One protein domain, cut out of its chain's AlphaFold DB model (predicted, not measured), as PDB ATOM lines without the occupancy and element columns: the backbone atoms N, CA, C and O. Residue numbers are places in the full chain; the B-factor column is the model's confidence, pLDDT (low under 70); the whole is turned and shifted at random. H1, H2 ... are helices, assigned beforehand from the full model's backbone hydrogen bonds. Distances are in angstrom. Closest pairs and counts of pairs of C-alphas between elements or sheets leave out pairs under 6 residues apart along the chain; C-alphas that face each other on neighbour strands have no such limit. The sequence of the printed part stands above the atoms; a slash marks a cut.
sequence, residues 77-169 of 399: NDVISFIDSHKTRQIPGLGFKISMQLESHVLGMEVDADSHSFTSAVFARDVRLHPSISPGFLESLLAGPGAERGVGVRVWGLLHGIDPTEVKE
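Overview. This is residues 77 to 169 of the 399 residues of the protein "UmuC domain-containing protein" of Pochonia chlamydosporia 170 (UniProt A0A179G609). The longest helix, H2, lies at one side of a cluster of short helices; the very short H3 packs on H2, H5 and H1, which do not form a row, and H4 packs steeply on H5. H1 sits at the rim, farthest from the mean of the C-alphas, a wide loop of residues 108 to 123 follows H2, and the last residues after H5 make a tail without a named element. The printed part has 93 residues with five named helices in the order H1, H2, H3, H4, H5 and no named strand; the class is all helix, though under half of the residues, 42 of 93, are in named elements. The whole is compact, with a radius of gyration of the C-alphas of 13.0 A and spans of 37 by 33 by 29 A.

Along the chain. H2, residues 96 to 107, measures 16.0 A from first to last C-alpha and begins at C-alpha 96, (127.393, 200.485, 131.122). H1, residues 77 to 84, measures 10.2 A, with C-alpha 77 at (102.922, 191.874, 123.226). H3, residues 124 to 128, measures 6.0 A. H4, residues 135 to 142, measures 10.5 A. H5, residues 151 to 159, measures 12.2 A and ends at C-alpha 159, (113.916, 198.133, 124.257).

Arrangement. H2 touches H3 with residues 102 to 106 alone, the closest C-alphas being those of Val 106 and Val 127, 6.5 A apart. With residues 98 to 101 alone H2 only just touches H4, with 3 pairs of C-alphas within 8 A; the closest, those of Ile 98 and Leu 142, are 6.8 A apart, and the helices run opposite ways at a steep tilt of 66 degrees. H3 is the hub, touching H1, H2 and H5. Its closest C-alphas to H5 are those of Ala 124 and Leu 159, at 5.8 A, and to H1 those of Arg 125 and Asp 84, at 4.4 A. H4 and H5 touch, with the C-alphas of Glu 139 and Gly 152 closest at 3.9 A; they run opposite ways at a tilt of 69.6 degrees, only just steep. H2 and H5 are apart, as are H1 and H4. In H1, H2, H3, H4 and H5 every O i to N i+4 pair is within hydrogen-bond range.

Size, cuts and confidence. The two C-alphas farthest apart, those of Met 109 and Glu 169, are 42.2 A from each other. The printed part has no cut. The links H1 to H2 and H2 to H3 are long, with 11 and 16 residues. The mean pLDDT of the printed part is 89.1; residues 112 to 119 and 145 to 146 are under 70.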
ATOM      1  N   ASN A  77     103.181 191.654 121.802       93.50
ATOM      2  CA  ASN A  77     102.922 191.874 123.226       93.50
ATOM      3  C   ASN A  77     103.699 190.877 124.084       93.50
ATOM      4  O   ASN A  77     104.253 191.271 125.112       93.50
ATOM      5  N   ASP A  78     103.796 189.617 123.651       93.94
ATOM      6  CA  ASP A  78     104.631 188.614 124.317       93.94
ATOM      7  C   ASP A  78     106.105 189.049 124.333       93.94
ATOM      8  O   ASP A  78     106.786 188.959 125.361       93.94
ATOM      9  N   VAL A  79     106.599 189.566 123.199       96.38
ATOM     10  CA  VAL A  79     107.976 190.067 123.072       96.38
ATOM     11  C   VAL A  79     108.209 191.249 124.012       96.38
ATOM     12  O   VAL A  79     109.193 191.257 124.759       96.38
ATOM     13  N   ILE A  80     107.303 192.231 124.007       96.50
ATOM     14  CA  ILE A  80     107.393 193.417 124.864       96.50
ATOM     15  C   ILE A  80     107.349 193.015 126.338       96.50
ATOM     16  O   ILE A  80     108.213 193.439 127.100       96.50
ATOM     17  N   SER A  81     106.411 192.154 126.737       95.75
ATOM     18  CA  SER A  81     106.279 191.661 128.115       95.75
ATOM     19  C   SER A  81     107.551 190.954 128.594       95.75
ATOM     20  O   SER A  81     108.048 191.198 129.700       95.75
ATOM     21  N   PHE A  82     108.146 190.131 127.725       97.06
ATOM     22  CA  PHE A  82     109.417 189.483 128.012       97.06
ATOM     23  C   PHE A  82     110.536 190.512 128.218       97.06
ATOM     24  O   PHE A  82     111.228 190.457 129.236       97.06
ATOM     25  N   ILE A  83     110.711 191.472 127.307       97.50
ATOM     26  CA  ILE A  83     111.757 192.504 127.406       97.50
ATOM     27  C   ILE A  83     111.560 193.412 128.621       97.50
ATOM     28  O   ILE A  83     112.520 193.656 129.350       97.50
ATOM     29  N   ASP A  84     110.328 193.829 128.896       96.75
ATOM     30  CA  ASP A  84     109.943 194.699 130.005       96.75
ATOM     31  C   ASP A  84     110.340 194.125 131.376       96.75
ATOM     32  O   ASP A  84     110.611 194.880 132.310       96.75
ATOM     33  N   SER A  85     110.443 192.796 131.494       94.94
ATOM     34  CA  SER A  85     110.912 192.117 132.710       94.94
ATOM     35  C   SER A  85     112.427 192.224 132.956       94.94
ATOM     36  O   SER A  85     112.902 191.836 134.025       94.94
ATOM     37  N   HIS A  86     113.202 192.745 131.999       95.50
ATOM     38  CA  HIS A  86     114.657 192.850 132.096       95.50
ATOM     39  C   HIS A  86     115.103 194.244 132.526       95.50
ATOM     40  O   HIS A  86     114.601 195.274 132.077       95.50
ATOM     41  N   LYS A  87     116.134 194.273 133.365       94.50
ATOM     42  CA  LYS A  87     116.867 195.493 133.701       94.50
ATOM     43  C   LYS A  87     117.680 195.963 132.499       94.50
ATOM     44  O   LYS A  87     118.208 195.130 131.765       94.50
ATOM     45  N   THR A  88     117.868 197.273 132.326       92.62
ATOM     46  CA  THR A  88     118.527 197.809 131.113       92.62
ATOM     47  C   THR A  88     119.901 197.178 130.854       92.62
ATOM     48  O   THR A  88     120.194 196.764 129.739       92.62
ATOM     49  N   ARG A  89     120.722 196.995 131.897       90.44
ATOM     50  CA  ARG A  89     122.064 196.389 131.803       90.44
ATOM     51  C   ARG A  89     122.062 194.893 131.454       90.44
ATOM     52  O   ARG A  89     123.100 194.343 131.089       90.44
ATOM     53  N   GLN A  90     120.922 194.213 131.588       93.19
ATOM     54  CA  GLN A  90     120.774 192.820 131.157       93.19
ATOM     55  C   GLN A  90     120.565 192.710 129.647       93.19
ATOM     56  O   GLN A  90     120.822 191.638 129.104       93.19
ATOM     57  N   ILE A  91     120.131 193.785 128.978       95.62
ATOM     58  CA  ILE A  91     119.844 193.811 127.542       95.62
ATOM     59  C   ILE A  91     121.163 193.914 126.758       95.62
ATOM     60  O   ILE A  91     121.853 194.936 126.831       95.62
ATOM     61  N   PRO A  92     121.536 192.884 125.973       95.00
ATOM     62  CA  PRO A  92     122.671 192.957 125.060       95.00
ATOM     63  C   PRO A  92     122.589 194.183 124.147       95.00
ATOM     64  O   PRO A  92     121.562 194.448 123.534       95.00
ATOM     65  N   GLY A  93     123.692 194.923 124.042       91.56
ATOM     66  CA  GLY A  93     123.751 196.169 123.270       91.56
ATOM     67  C   GLY A  93     123.490 197.438 124.088       91.56
ATOM     68  O   GLY A  93     123.803 198.524 123.594       91.56
ATOM     69  N   LEU A  94     123.018 197.314 125.338       92.50
ATOM     70  CA  LEU A  94     122.974 198.397 126.326       92.50
ATOM     71  C   LEU A  94     124.148 198.237 127.305       92.50
ATOM     72  O   LEU A  94     124.075 197.553 128.323       92.50
ATOM     73  N   GLY A  95     125.292 198.818 126.935       88.31
ATOM     74  CA  GLY A  95     126.493 198.813 127.773       88.31
ATOM     75  C   GLY A  95     126.384 199.767 128.966       88.31
ATOM     76  O   GLY A  95     125.487 200.600 129.023       88.31
ATOM     77  N   PHE A  96     127.363 199.702 129.877       86.12
ATOM     78  CA  PHE A  96     127.393 200.485 131.122       86.12
ATOM     79  C   PHE A  96     127.032 201.968 130.938       86.12
ATOM     80  O   PHE A  96     126.124 202.453 131.598       86.12
ATOM     81  N   LYS A  97     127.692 202.668 130.002       86.56
ATOM     82  CA  LYS A  97     127.439 204.098 129.758       86.56
ATOM     83  C   LYS A  97     126.008 204.374 129.292       86.56
ATOM     84  O   LYS A  97     125.393 205.305 129.788       86.56
ATOM     85  N   ILE A  98     125.483 203.551 128.380       91.06
ATOM     86  CA  ILE A  98     124.117 203.706 127.863       91.06
ATOM     87  C   ILE A  98     123.117 203.475 128.995       91.06
ATOM     88  O   ILE A  98     122.269 204.327 129.227       91.06
ATOM     89  N   SER A  99     123.243 202.368 129.733       91.69
ATOM     90  CA  SER A  99     122.376 202.082 130.882       91.69
ATOM     91  C   SER A  99     122.421 203.203 131.916       91.69
ATOM     92  O   SER A  99     121.370 203.667 132.331       91.69
ATOM     93  N   MET A 100     123.609 203.706 132.257       89.25
ATOM     94  CA  MET A 100     123.772 204.808 133.208       89.25
ATOM     95  C   MET A 100     123.084 206.092 132.727       89.25
ATOM     96  O   MET A 100     122.371 206.717 133.498       89.25
ATOM     97  N   GLN A 101     123.237 206.475 131.455       91.56
ATOM     98  CA  GLN A 101     122.561 207.659 130.904       91.56
ATOM     99  C   GLN A 101     121.033 207.502 130.890       91.56
ATOM    100  O   GLN A 101     120.321 208.451 131.212       91.56
ATOM    101  N   LEU A 102     120.529 206.311 130.549       93.44
ATOM    102  CA  LEU A 102     119.096 206.010 130.589       93.44
ATOM    103  C   LEU A 102     118.556 206.048 132.020       93.44
ATOM    104  O   LEU A 102     117.508 206.637 132.258       93.44
ATOM    105  N   GLU A 103     119.274 205.447 132.968       92.06
ATOM    106  CA  GLU A 103     118.898 205.438 134.381       92.06
ATOM    107  C   GLU A 103     118.887 206.847 134.961       92.06
ATOM    108  O   GLU A 103     117.890 207.233 135.565       92.06
ATOM    109  N   SER A 104     119.938 207.637 134.718       91.81
ATOM    110  CA  SER A 104     119.997 209.016 135.202       91.81
ATOM    111  C   SER A 104     118.841 209.858 134.669       91.81
ATOM    112  O   SER A 104     118.245 210.645 135.402       91.81
ATOM    113  N   HIS A 105     118.491 209.665 133.394       93.88
ATOM    114  CA  HIS A 105     117.379 210.372 132.770       93.88
ATOM    115  C   HIS A 105     116.019 209.946 133.335       93.88
ATOM    116  O   HIS A 105     115.218 210.802 133.694       93.88
ATOM    117  N   VAL A 106     115.762 208.639 133.447       94.12
ATOM    118  CA  VAL A 106     114.477 208.108 133.940       94.12
ATOM    119  C   VAL A 106     114.270 208.400 135.428       94.12
ATOM    120  O   VAL A 106     113.149 208.674 135.847       94.12
ATOM    121  N   LEU A 107     115.335 208.360 136.232       91.69
ATOM    122  CA  LEU A 107     115.269 208.643 137.668       91.69
ATOM    123  C   LEU A 107     115.350 210.142 137.990       91.69
ATOM    124  O   LEU A 107     115.088 210.530 139.128       91.69
ATOM    125  N   GLY A 108     115.726 210.984 137.022       89.25
ATOM    126  CA  GLY A 108     115.905 212.425 137.218       89.25
ATOM    127  C   GLY A 108     117.049 212.787 138.173       89.25
ATOM    128  O   GLY A 108     117.029 213.863 138.768       89.25
ATOM    129  N   MET A 109     118.028 211.900 138.350       87.19
ATOM    130  CA  MET A 109     119.185 212.097 139.228       87.19
ATOM    131  C   MET A 109     120.440 211.533 138.575       87.19
ATOM    132  O   MET A 109     120.362 210.541 137.859       87.19
ATOM    133  N   GLU A 110     121.604 212.128 138.822       79.94
ATOM    134  CA  GLU A 110     122.850 211.547 138.322       79.94
ATOM    135  C   GLU A 110     123.146 210.232 139.046       79.94
ATOM    136  O   GLU A 110     123.358 210.198 140.260       79.94
ATOM    137  N   VAL A 111     123.152 209.134 138.291       79.31
ATOM    138  CA  VAL A 111     123.601 207.835 138.782       79.31
ATOM    139  C   VAL A 111     125.123 207.830 138.806       79.31
ATOM    140  O   VAL A 111     125.772 207.979 137.770       79.31
ATOM    141  N   ASP A 112     125.679 207.648 140.001       67.31
ATOM    142  CA  ASP A 112     127.120 207.615 140.222       67.31
ATOM    143  C   ASP A 112     127.779 206.436 139.480       67.31
ATOM    144  O   ASP A 112     127.400 205.270 139.646       67.31
ATOM    145  N   ALA A 113     128.802 206.754 138.683       59.91
ATOM    146  CA  ALA A 113     129.609 205.788 137.950       59.91
ATOM    147  C   ALA A 113     130.461 204.892 138.871       59.91
ATOM    148  O   ALA A 113     130.867 203.806 138.447       59.91
ATOM    149  N   ASP A 114     130.702 205.323 140.116       53.34
ATOM    150  CA  ASP A 114     131.470 204.586 141.127       53.34
ATOM    151  C   ASP A 114     130.625 203.545 141.875       53.34
ATOM    152  O   ASP A 114     131.159 202.708 142.615       53.34
ATOM    153  N   SER A 115     129.307 203.516 141.641       53.38
ATOM    154  CA  SER A 115     128.477 202.412 142.098       53.38
ATOM    155  C   SER A 115     128.871 201.159 141.317       53.38
ATOM    156  O   SER A 115     128.341 200.842 140.254       53.38
ATOM    157  N   HIS A 116     129.782 200.372 141.892       52.28
ATOM    158  CA  HIS A 116     130.088 199.001 141.477       52.28
ATOM    159  C   HIS A 116     128.858 198.070 141.508       52.28
ATOM    160  O   HIS A 116     128.994 196.861 141.312       52.28
ATOM    161  N   SER A 117     127.652 198.603 141.737       57.25
ATOM    162  CA  SER A 117     126.400 197.920 141.486       57.25
ATOM    163  C   SER A 117     126.376 197.416 140.045       57.25
ATOM    164  O   SER A 117     126.185 198.142 139.066       57.25
ATOM    165  N   PHE A 118     126.550 196.103 139.906       58.16
ATOM    166  CA  PHE A 118     126.366 195.405 138.640       58.16
ATOM    167  C   PHE A 118     124.899 195.391 138.182       58.16
ATOM    168  O   PHE A 118     124.591 194.889 137.101       58.16
ATOM    169  N   THR A 119     123.993 195.965 138.977       63.84
ATOM    170  CA  THR A 119     122.556 195.942 138.745       63.84
ATOM    171  C   THR A 119     122.028 197.337 138.448       63.84
ATOM    172  O   THR A 119     122.112 198.226 139.289       63.84
ATOM    173  N   SER A 120     121.438 197.483 137.265       74.25
ATOM    174  CA  SER A 120     120.632 198.649 136.900       74.25
ATOM    175  C   SER A 120     119.421 198.777 137.833       74.25
ATOM    176  O   SER A 120     118.845 197.758 138.250       74.25
ATOM    177  N   ALA A 121     119.050 200.007 138.184       83.12
ATOM    178  CA  ALA A 121     117.850 200.280 138.979       83.12
ATOM    179  C   ALA A 121     116.565 200.260 138.134       83.12
ATOM    180  O   ALA A 121     115.484 200.043 138.673       83.12
ATOM    181  N   VAL A 122     116.695 200.438 136.816       91.94
ATOM    182  CA  VAL A 122     115.583 200.699 135.896       91.94
ATOM    183  C   VAL A 122     115.348 199.495 134.977       91.94
ATOM    184  O   VAL A 122     116.293 198.868 134.477       91.94
ATOM    185  N   PHE A 123     114.081 199.155 134.748       95.94
ATOM    186  CA  PHE A 123     113.685 198.113 133.802       95.94
ATOM    187  C   PHE A 123     113.465 198.678 132.399       95.94
ATOM    188  O   PHE A 123     113.228 199.870 132.213       95.94
ATOM    189  N   ALA A 124     113.505 197.809 131.389       96.88
ATOM    190  CA  ALA A 124     113.241 198.187 130.002       96.88
ATOM    191  C   ALA A 124     111.880 198.885 129.850       96.88
ATOM    192  O   ALA A 124     111.803 199.909 129.174       96.88
ATOM    193  N   ARG A 125     110.854 198.394 130.565       97.44
ATOM    194  CA  ARG A 125     109.516 199.008 130.648       97.44
ATOM    195  C   ARG A 125     109.554 200.474 131.047       97.44
ATOM    196  O   ARG A 125     108.860 201.284 130.445       97.44
ATOM    197  N   ASP A 126     110.355 200.811 132.051       97.06
ATOM    198  CA  ASP A 126     110.374 202.147 132.636       97.06
ATOM    199  C   ASP A 126     110.996 203.134 131.646       97.06
ATOM    200  O   ASP A 126     110.497 204.240 131.478       97.06
ATOM    201  N   VAL A 127     112.034 202.700 130.920       96.62
ATOM    202  CA  VAL A 127     112.640 203.472 129.828       96.62
ATOM    203  C   VAL A 127     111.671 203.598 128.647       96.62
ATOM    204  O   VAL A 127     111.447 204.688 128.131       96.62
ATOM    205  N   ARG A 128     111.077 202.485 128.207       96.25
ATOM    206  CA  ARG A 128     110.209 202.423 127.024       96.25
ATOM    207  C   ARG A 128     108.943 203.265 127.173       96.25
ATOM    208  O   ARG A 128     108.506 203.881 126.206       96.25
ATOM    209  N   LEU A 129     108.356 203.272 128.369       96.69
ATOM    210  CA  LEU A 129     107.121 203.995 128.679       96.69
ATOM    211  C   LEU A 129     107.368 205.428 129.172       96.69
ATOM    212  O   LEU A 129     106.404 206.153 129.423       96.69
ATOM    213  N   HIS A 130     108.626 205.853 129.324       97.38
ATOM    214  CA  HIS A 130     108.927 207.199 129.792       97.38
ATOM    215  C   HIS A 130     108.468 208.250 128.760       97.38
ATOM    216  O   HIS A 130     108.904 208.190 127.608       97.38
ATOM    217  N   PRO A 131     107.665 209.268 129.141       96.44
ATOM    218  CA  PRO A 131     107.020 210.176 128.183       96.44
ATOM    219  C   PRO A 131     107.968 210.956 127.266       96.44
ATOM    220  O   PRO A 131     107.598 211.313 126.152       96.44
ATOM    221  N   SER A 132     109.183 211.255 127.733       95.25
ATOM    222  CA  SER A 132     110.179 211.991 126.943       95.25
ATOM    223  C   SER A 132     111.084 211.099 126.095       95.25
ATOM    224  O   SER A 132     111.856 211.613 125.284       95.25
ATOM    225  N   ILE A 133     111.019 209.776 126.265       96.31
ATOM    226  CA  ILE A 133     111.880 208.862 125.525       96.31
ATOM    227  C   ILE A 133     111.261 208.582 124.159       96.31
ATOM    228  O   ILE A 133     110.126 208.146 124.016       96.31
ATOM    229  N   SER A 134     112.058 208.846 123.134       96.44
ATOM    230  CA  SER A 134     111.756 208.582 121.732       96.44
ATOM    231  C   SER A 134     113.060 208.240 121.009       96.44
ATOM    232  O   SER A 134     114.137 208.569 121.520       96.44
ATOM    233  N   PRO A 135     113.017 207.643 119.805       96.25
ATOM    234  CA  PRO A 135     114.228 207.391 119.024       96.25
ATOM    235  C   PRO A 135     115.093 208.645 118.820       96.25
ATOM    236  O   PRO A 135     116.311 208.579 118.961       96.25
ATOM    237  N   GLY A 136     114.467 209.796 118.544       95.62
ATOM    238  CA  GLY A 136     115.172 211.069 118.357       95.62
ATOM    239  C   GLY A 136     115.798 211.599 119.648       95.62
ATOM    240  O   GLY A 136     116.941 212.053 119.640       95.62
ATOM    241  N   PHE A 137     115.089 211.480 120.775       95.88
ATOM    242  CA  PHE A 137     115.646 211.855 122.074       95.88
ATOM    243  C   PHE A 137     116.831 210.959 122.457       95.88
ATOM    244  O   PHE A 137     117.874 211.464 122.863       95.88
ATOM    245  N   LEU A 138     116.710 209.643 122.260       95.75
ATOM    246  CA  LEU A 138     117.789 208.687 122.514       95.75
ATOM    247  C   LEU A 138     119.018 208.961 121.646       95.75
ATOM    248  O   LEU A 138     120.134 208.842 122.140       95.75
ATOM    249  N   GLU A 139     118.829 209.363 120.385       94.88
ATOM    250  CA  GLU A 139     119.939 209.808 119.537       94.88
ATOM    251  C   GLU A 139     120.651 210.993 120.194       94.88
ATOM    252  O   GLU A 139     121.862 210.953 120.351       94.88
ATOM    253  N   SER A 140     119.915 212.008 120.659       93.50
ATOM    254  CA  SER A 140     120.513 213.189 121.294       93.50
ATOM    255  C   SER A 140     121.190 212.896 122.640       93.50
ATOM    256  O   SER A 140     122.256 213.437 122.915       93.50
ATOM    257  N   LEU A 141     120.606 212.013 123.457       93.19
ATOM    258  CA  LEU A 141     121.120 211.646 124.778       93.19
ATOM    259  C   LEU A 141     122.404 210.813 124.676       93.19
ATOM    260  O   LEU A 141     123.321 210.963 125.485       93.19
ATOM    261  N   LEU A 142     122.449 209.904 123.702       91.75
ATOM    262  CA  LEU A 142     123.532 208.934 123.535       91.75
ATOM    263  C   LEU A 142     124.562 209.370 122.485       91.75
ATOM    264  O   LEU A 142     125.622 208.744 122.373       91.75
ATOM    265  N   ALA A 143     124.281 210.427 121.718       83.88
ATOM    266  CA  ALA A 143     125.240 211.031 120.810       83.88
ATOM    267  C   ALA A 143     126.433 211.577 121.602       83.88
ATOM    268  O   ALA A 143     126.310 212.393 122.511       83.88
ATOM    269  N   GLY A 144     127.623 211.133 121.219       74.44
ATOM    270  CA  GLY A 144     128.882 211.608 121.766       74.44
ATOM    271  C   GLY A 144     130.008 211.427 120.754       74.44
ATOM    272  O   GLY A 144     129.804 210.805 119.706       74.44
ATOM    273  N   PRO A 145     131.209 211.955 121.033       68.56
ATOM    274  CA  PRO A 145     132.366 211.754 120.169       68.56
ATOM    275  C   PRO A 145     132.602 210.259 119.904       68.56
ATOM    276  O   PRO A 145     132.858 209.489 120.829       68.56
ATOM    277  N   GLY A 146     132.500 209.849 118.637       67.81
ATOM    278  CA  GLY A 146     132.657 208.452 118.218       67.81
ATOM    279  C   GLY A 146     131.406 207.574 118.346       67.81
ATOM    280  O   GLY A 146     131.514 206.370 118.127       67.81
ATOM    281  N   ALA A 147     130.238 208.131 118.683       73.88
ATOM    282  CA  ALA A 147     128.979 207.393 118.636       73.88
ATOM    283  C   ALA A 147     128.595 207.060 117.185       73.88
ATOM    284  O   ALA A 147     128.695 207.898 116.285       73.88
ATOM    285  N   GLU A 148     128.152 205.824 116.961       78.50
ATOM    286  CA  GLU A 148     127.602 205.400 115.675       78.50
ATOM    287  C   GLU A 148     126.285 206.135 115.404       78.50
ATOM    288  O   GLU A 148     125.436 206.249 116.290       78.50
ATOM    289  N   ARG A 149     126.101 206.611 114.167       86.19
ATOM    290  CA  ARG A 149     124.825 207.196 113.737       86.19
ATOM    291  C   ARG A 149     123.706 206.165 113.878       86.19
ATOM    292  O   ARG A 149     123.887 205.012 113.492       86.19
ATOM    293  N   GLY A 150     122.548 206.595 114.374       90.88
ATOM    294  CA  GLY A 150     121.385 205.720 114.542       90.88
ATOM    295  C   GLY A 150     121.396 204.919 115.846       90.88
ATOM    296  O   GLY A 150     120.646 203.947 115.979       90.88
ATOM    297  N   VAL A 151     122.216 205.320 116.825       93.06
ATOM    298  CA  VAL A 151     122.209 204.743 118.176       93.06
ATOM    299  C   VAL A 151     120.826 204.829 118.825       93.06
ATOM    300  O   VAL A 151     120.416 203.874 119.483       93.06
ATOM    301  N   GLY A 152     120.078 205.911 118.595       95.12
ATOM    302  CA  GLY A 152     118.752 206.122 119.164       95.12
ATOM    303  C   GLY A 152     117.726 205.116 118.656       95.12
ATOM    304  O   GLY A 152     117.067 204.450 119.453       95.12
ATOM    305  N   VAL A 153     117.651 204.928 117.333       95.44
ATOM    306  CA  VAL A 153     116.774 203.920 116.704       95.44
ATOM    307  C   VAL A 153     117.172 202.511 117.134       95.44
ATOM    308  O   VAL A 153     116.307 201.701 117.465       95.44
ATOM    309  N   ARG A 154     118.478 202.219 117.189       95.50
ATOM    310  CA  ARG A 154     118.980 200.916 117.635       95.50
ATOM    311  C   ARG A 154     118.576 200.623 119.078       95.50
ATOM    312  O   ARG A 154     118.022 199.564 119.343       95.50
ATOM    313  N   VAL A 155     118.843 201.540 120.009       96.12
ATOM    314  CA  VAL A 155     118.494 201.367 121.430       96.12
ATOM    315  C   VAL A 155     116.984 201.257 121.611       96.12
ATOM    316  O   VAL A 155     116.534 200.385 122.351       96.12
ATOM    317  N   TRP A 156     116.202 202.061 120.889       97.25
ATOM    318  CA  TRP A 156     114.746 201.947 120.881       97.25
ATOM    319  C   TRP A 156     114.276 200.560 120.429       97.25
ATOM    320  O   TRP A 156     113.453 199.951 121.108       97.25
ATOM    321  N   GLY A 157     114.843 200.025 119.341       97.50
ATOM    322  CA  GLY A 157     114.557 198.669 118.869       97.50
ATOM    323  C   GLY A 157     114.861 197.606 119.927       97.50
ATOM    324  O   GLY A 157     114.001 196.783 120.229       97.50
ATOM    325  N   LEU A 158     116.029 197.682 120.576       97.69
ATOM    326  CA  LEU A 158     116.410 196.746 121.643       97.69
ATOM    327  C   LEU A 158     115.430 196.782 122.830       97.69
ATOM    328  O   LEU A 158     115.092 195.731 123.371       97.69
ATOM    329  N   LEU A 159     114.934 197.967 123.208       97.44
ATOM    330  CA  LEU A 159     113.916 198.133 124.257       97.44
ATOM    331  C   LEU A 159     112.543 197.552 123.871       97.44
ATOM    332  O   LEU A 159     111.717 197.340 124.750       97.44
ATOM    333  N   HIS A 160     112.310 197.271 122.588       97.44
ATOM    334  CA  HIS A 160     111.108 196.606 122.069       97.44
ATOM    335  C   HIS A 160     111.366 195.144 121.675       97.44
ATOM    336  O   HIS A 160     110.503 194.504 121.086       97.44
ATOM    337  N   GLY A 161     112.557 194.600 121.951       97.31
ATOM    338  CA  GLY A 161     112.910 193.232 121.559       97.31
ATOM    339  C   GLY A 161     113.199 193.058 120.069       97.31
ATOM    340  O   GLY A 161     113.297 191.926 119.599       97.31
ATOM    341  N   ILE A 162     113.363 194.158 119.334       96.88
ATOM    342  CA  ILE A 162     113.633 194.180 117.898       96.88
ATOM    343  C   ILE A 162     115.144 194.282 117.682       96.88
ATOM    344  O   ILE A 162     115.776 195.295 117.984       96.88
ATOM    345  N   ASP A 163     115.719 193.227 117.111       96.62
ATOM    346  CA  ASP A 163     117.118 193.174 116.687       96.62
ATOM    347  C   ASP A 163     117.182 192.637 115.249       96.62
ATOM    348  O   ASP A 163     117.075 191.425 115.052       96.62
ATOM    349  N   PRO A 164     117.334 193.516 114.239       95.25
ATOM    350  CA  PRO A 164     117.401 193.107 112.840       95.25
ATOM    351  C   PRO A 164     118.790 192.584 112.447       95.25
ATOM    352  O   PRO A 164     119.019 192.289 111.277       95.25
ATOM    353  N   THR A 165     119.757 192.523 113.374       95.12
ATOM    354  CA  THR A 165     121.112 192.104 113.020       95.12
ATOM    355  C   THR A 165     121.146 190.628 112.651       95.12
ATOM    356  O   THR A 165     120.666 189.762 113.380       95.12
ATOM    357  N   GLU A 166     121.790 190.322 111.532       95.62
ATOM    358  CA  GLU A 166     121.962 188.942 111.102       95.62
ATOM    359  C   GLU A 166     123.032 188.216 111.933       95.62
ATOM    360  O   GLU A 166     123.900 188.814 112.600       95.62
ATOM    361  N   VAL A 167     122.956 186.886 111.916       94.69
ATOM    362  CA  VAL A 167     124.033 186.025 112.404       94.69
ATOM    363  C   VAL A 167     125.104 186.000 111.320       94.69
ATOM    364  O   VAL A 167     124.912 185.403 110.268       94.69
ATOM    365  N   LYS A 168     126.223 186.684 111.568       90.56
ATOM    366  CA  LYS A 168     127.371 186.683 110.658       90.56
ATOM    367  C   LYS A 168     128.174 185.403 110.849       90.56
ATOM    368  O   LYS A 168     128.449 185.025 111.989       90.56
ATOM    369  N   GLU A 169     128.576 184.783 109.747       89.25
ATOM    370  CA  GLU A 169     129.577 183.720 109.770       89.25
ATOM    371  C   GLU A 169     130.908 184.296 110.276       89.25
ATOM    372  O   GLU A 169     131.311 185.401 109.898       89.25
TER     373      GLU A 169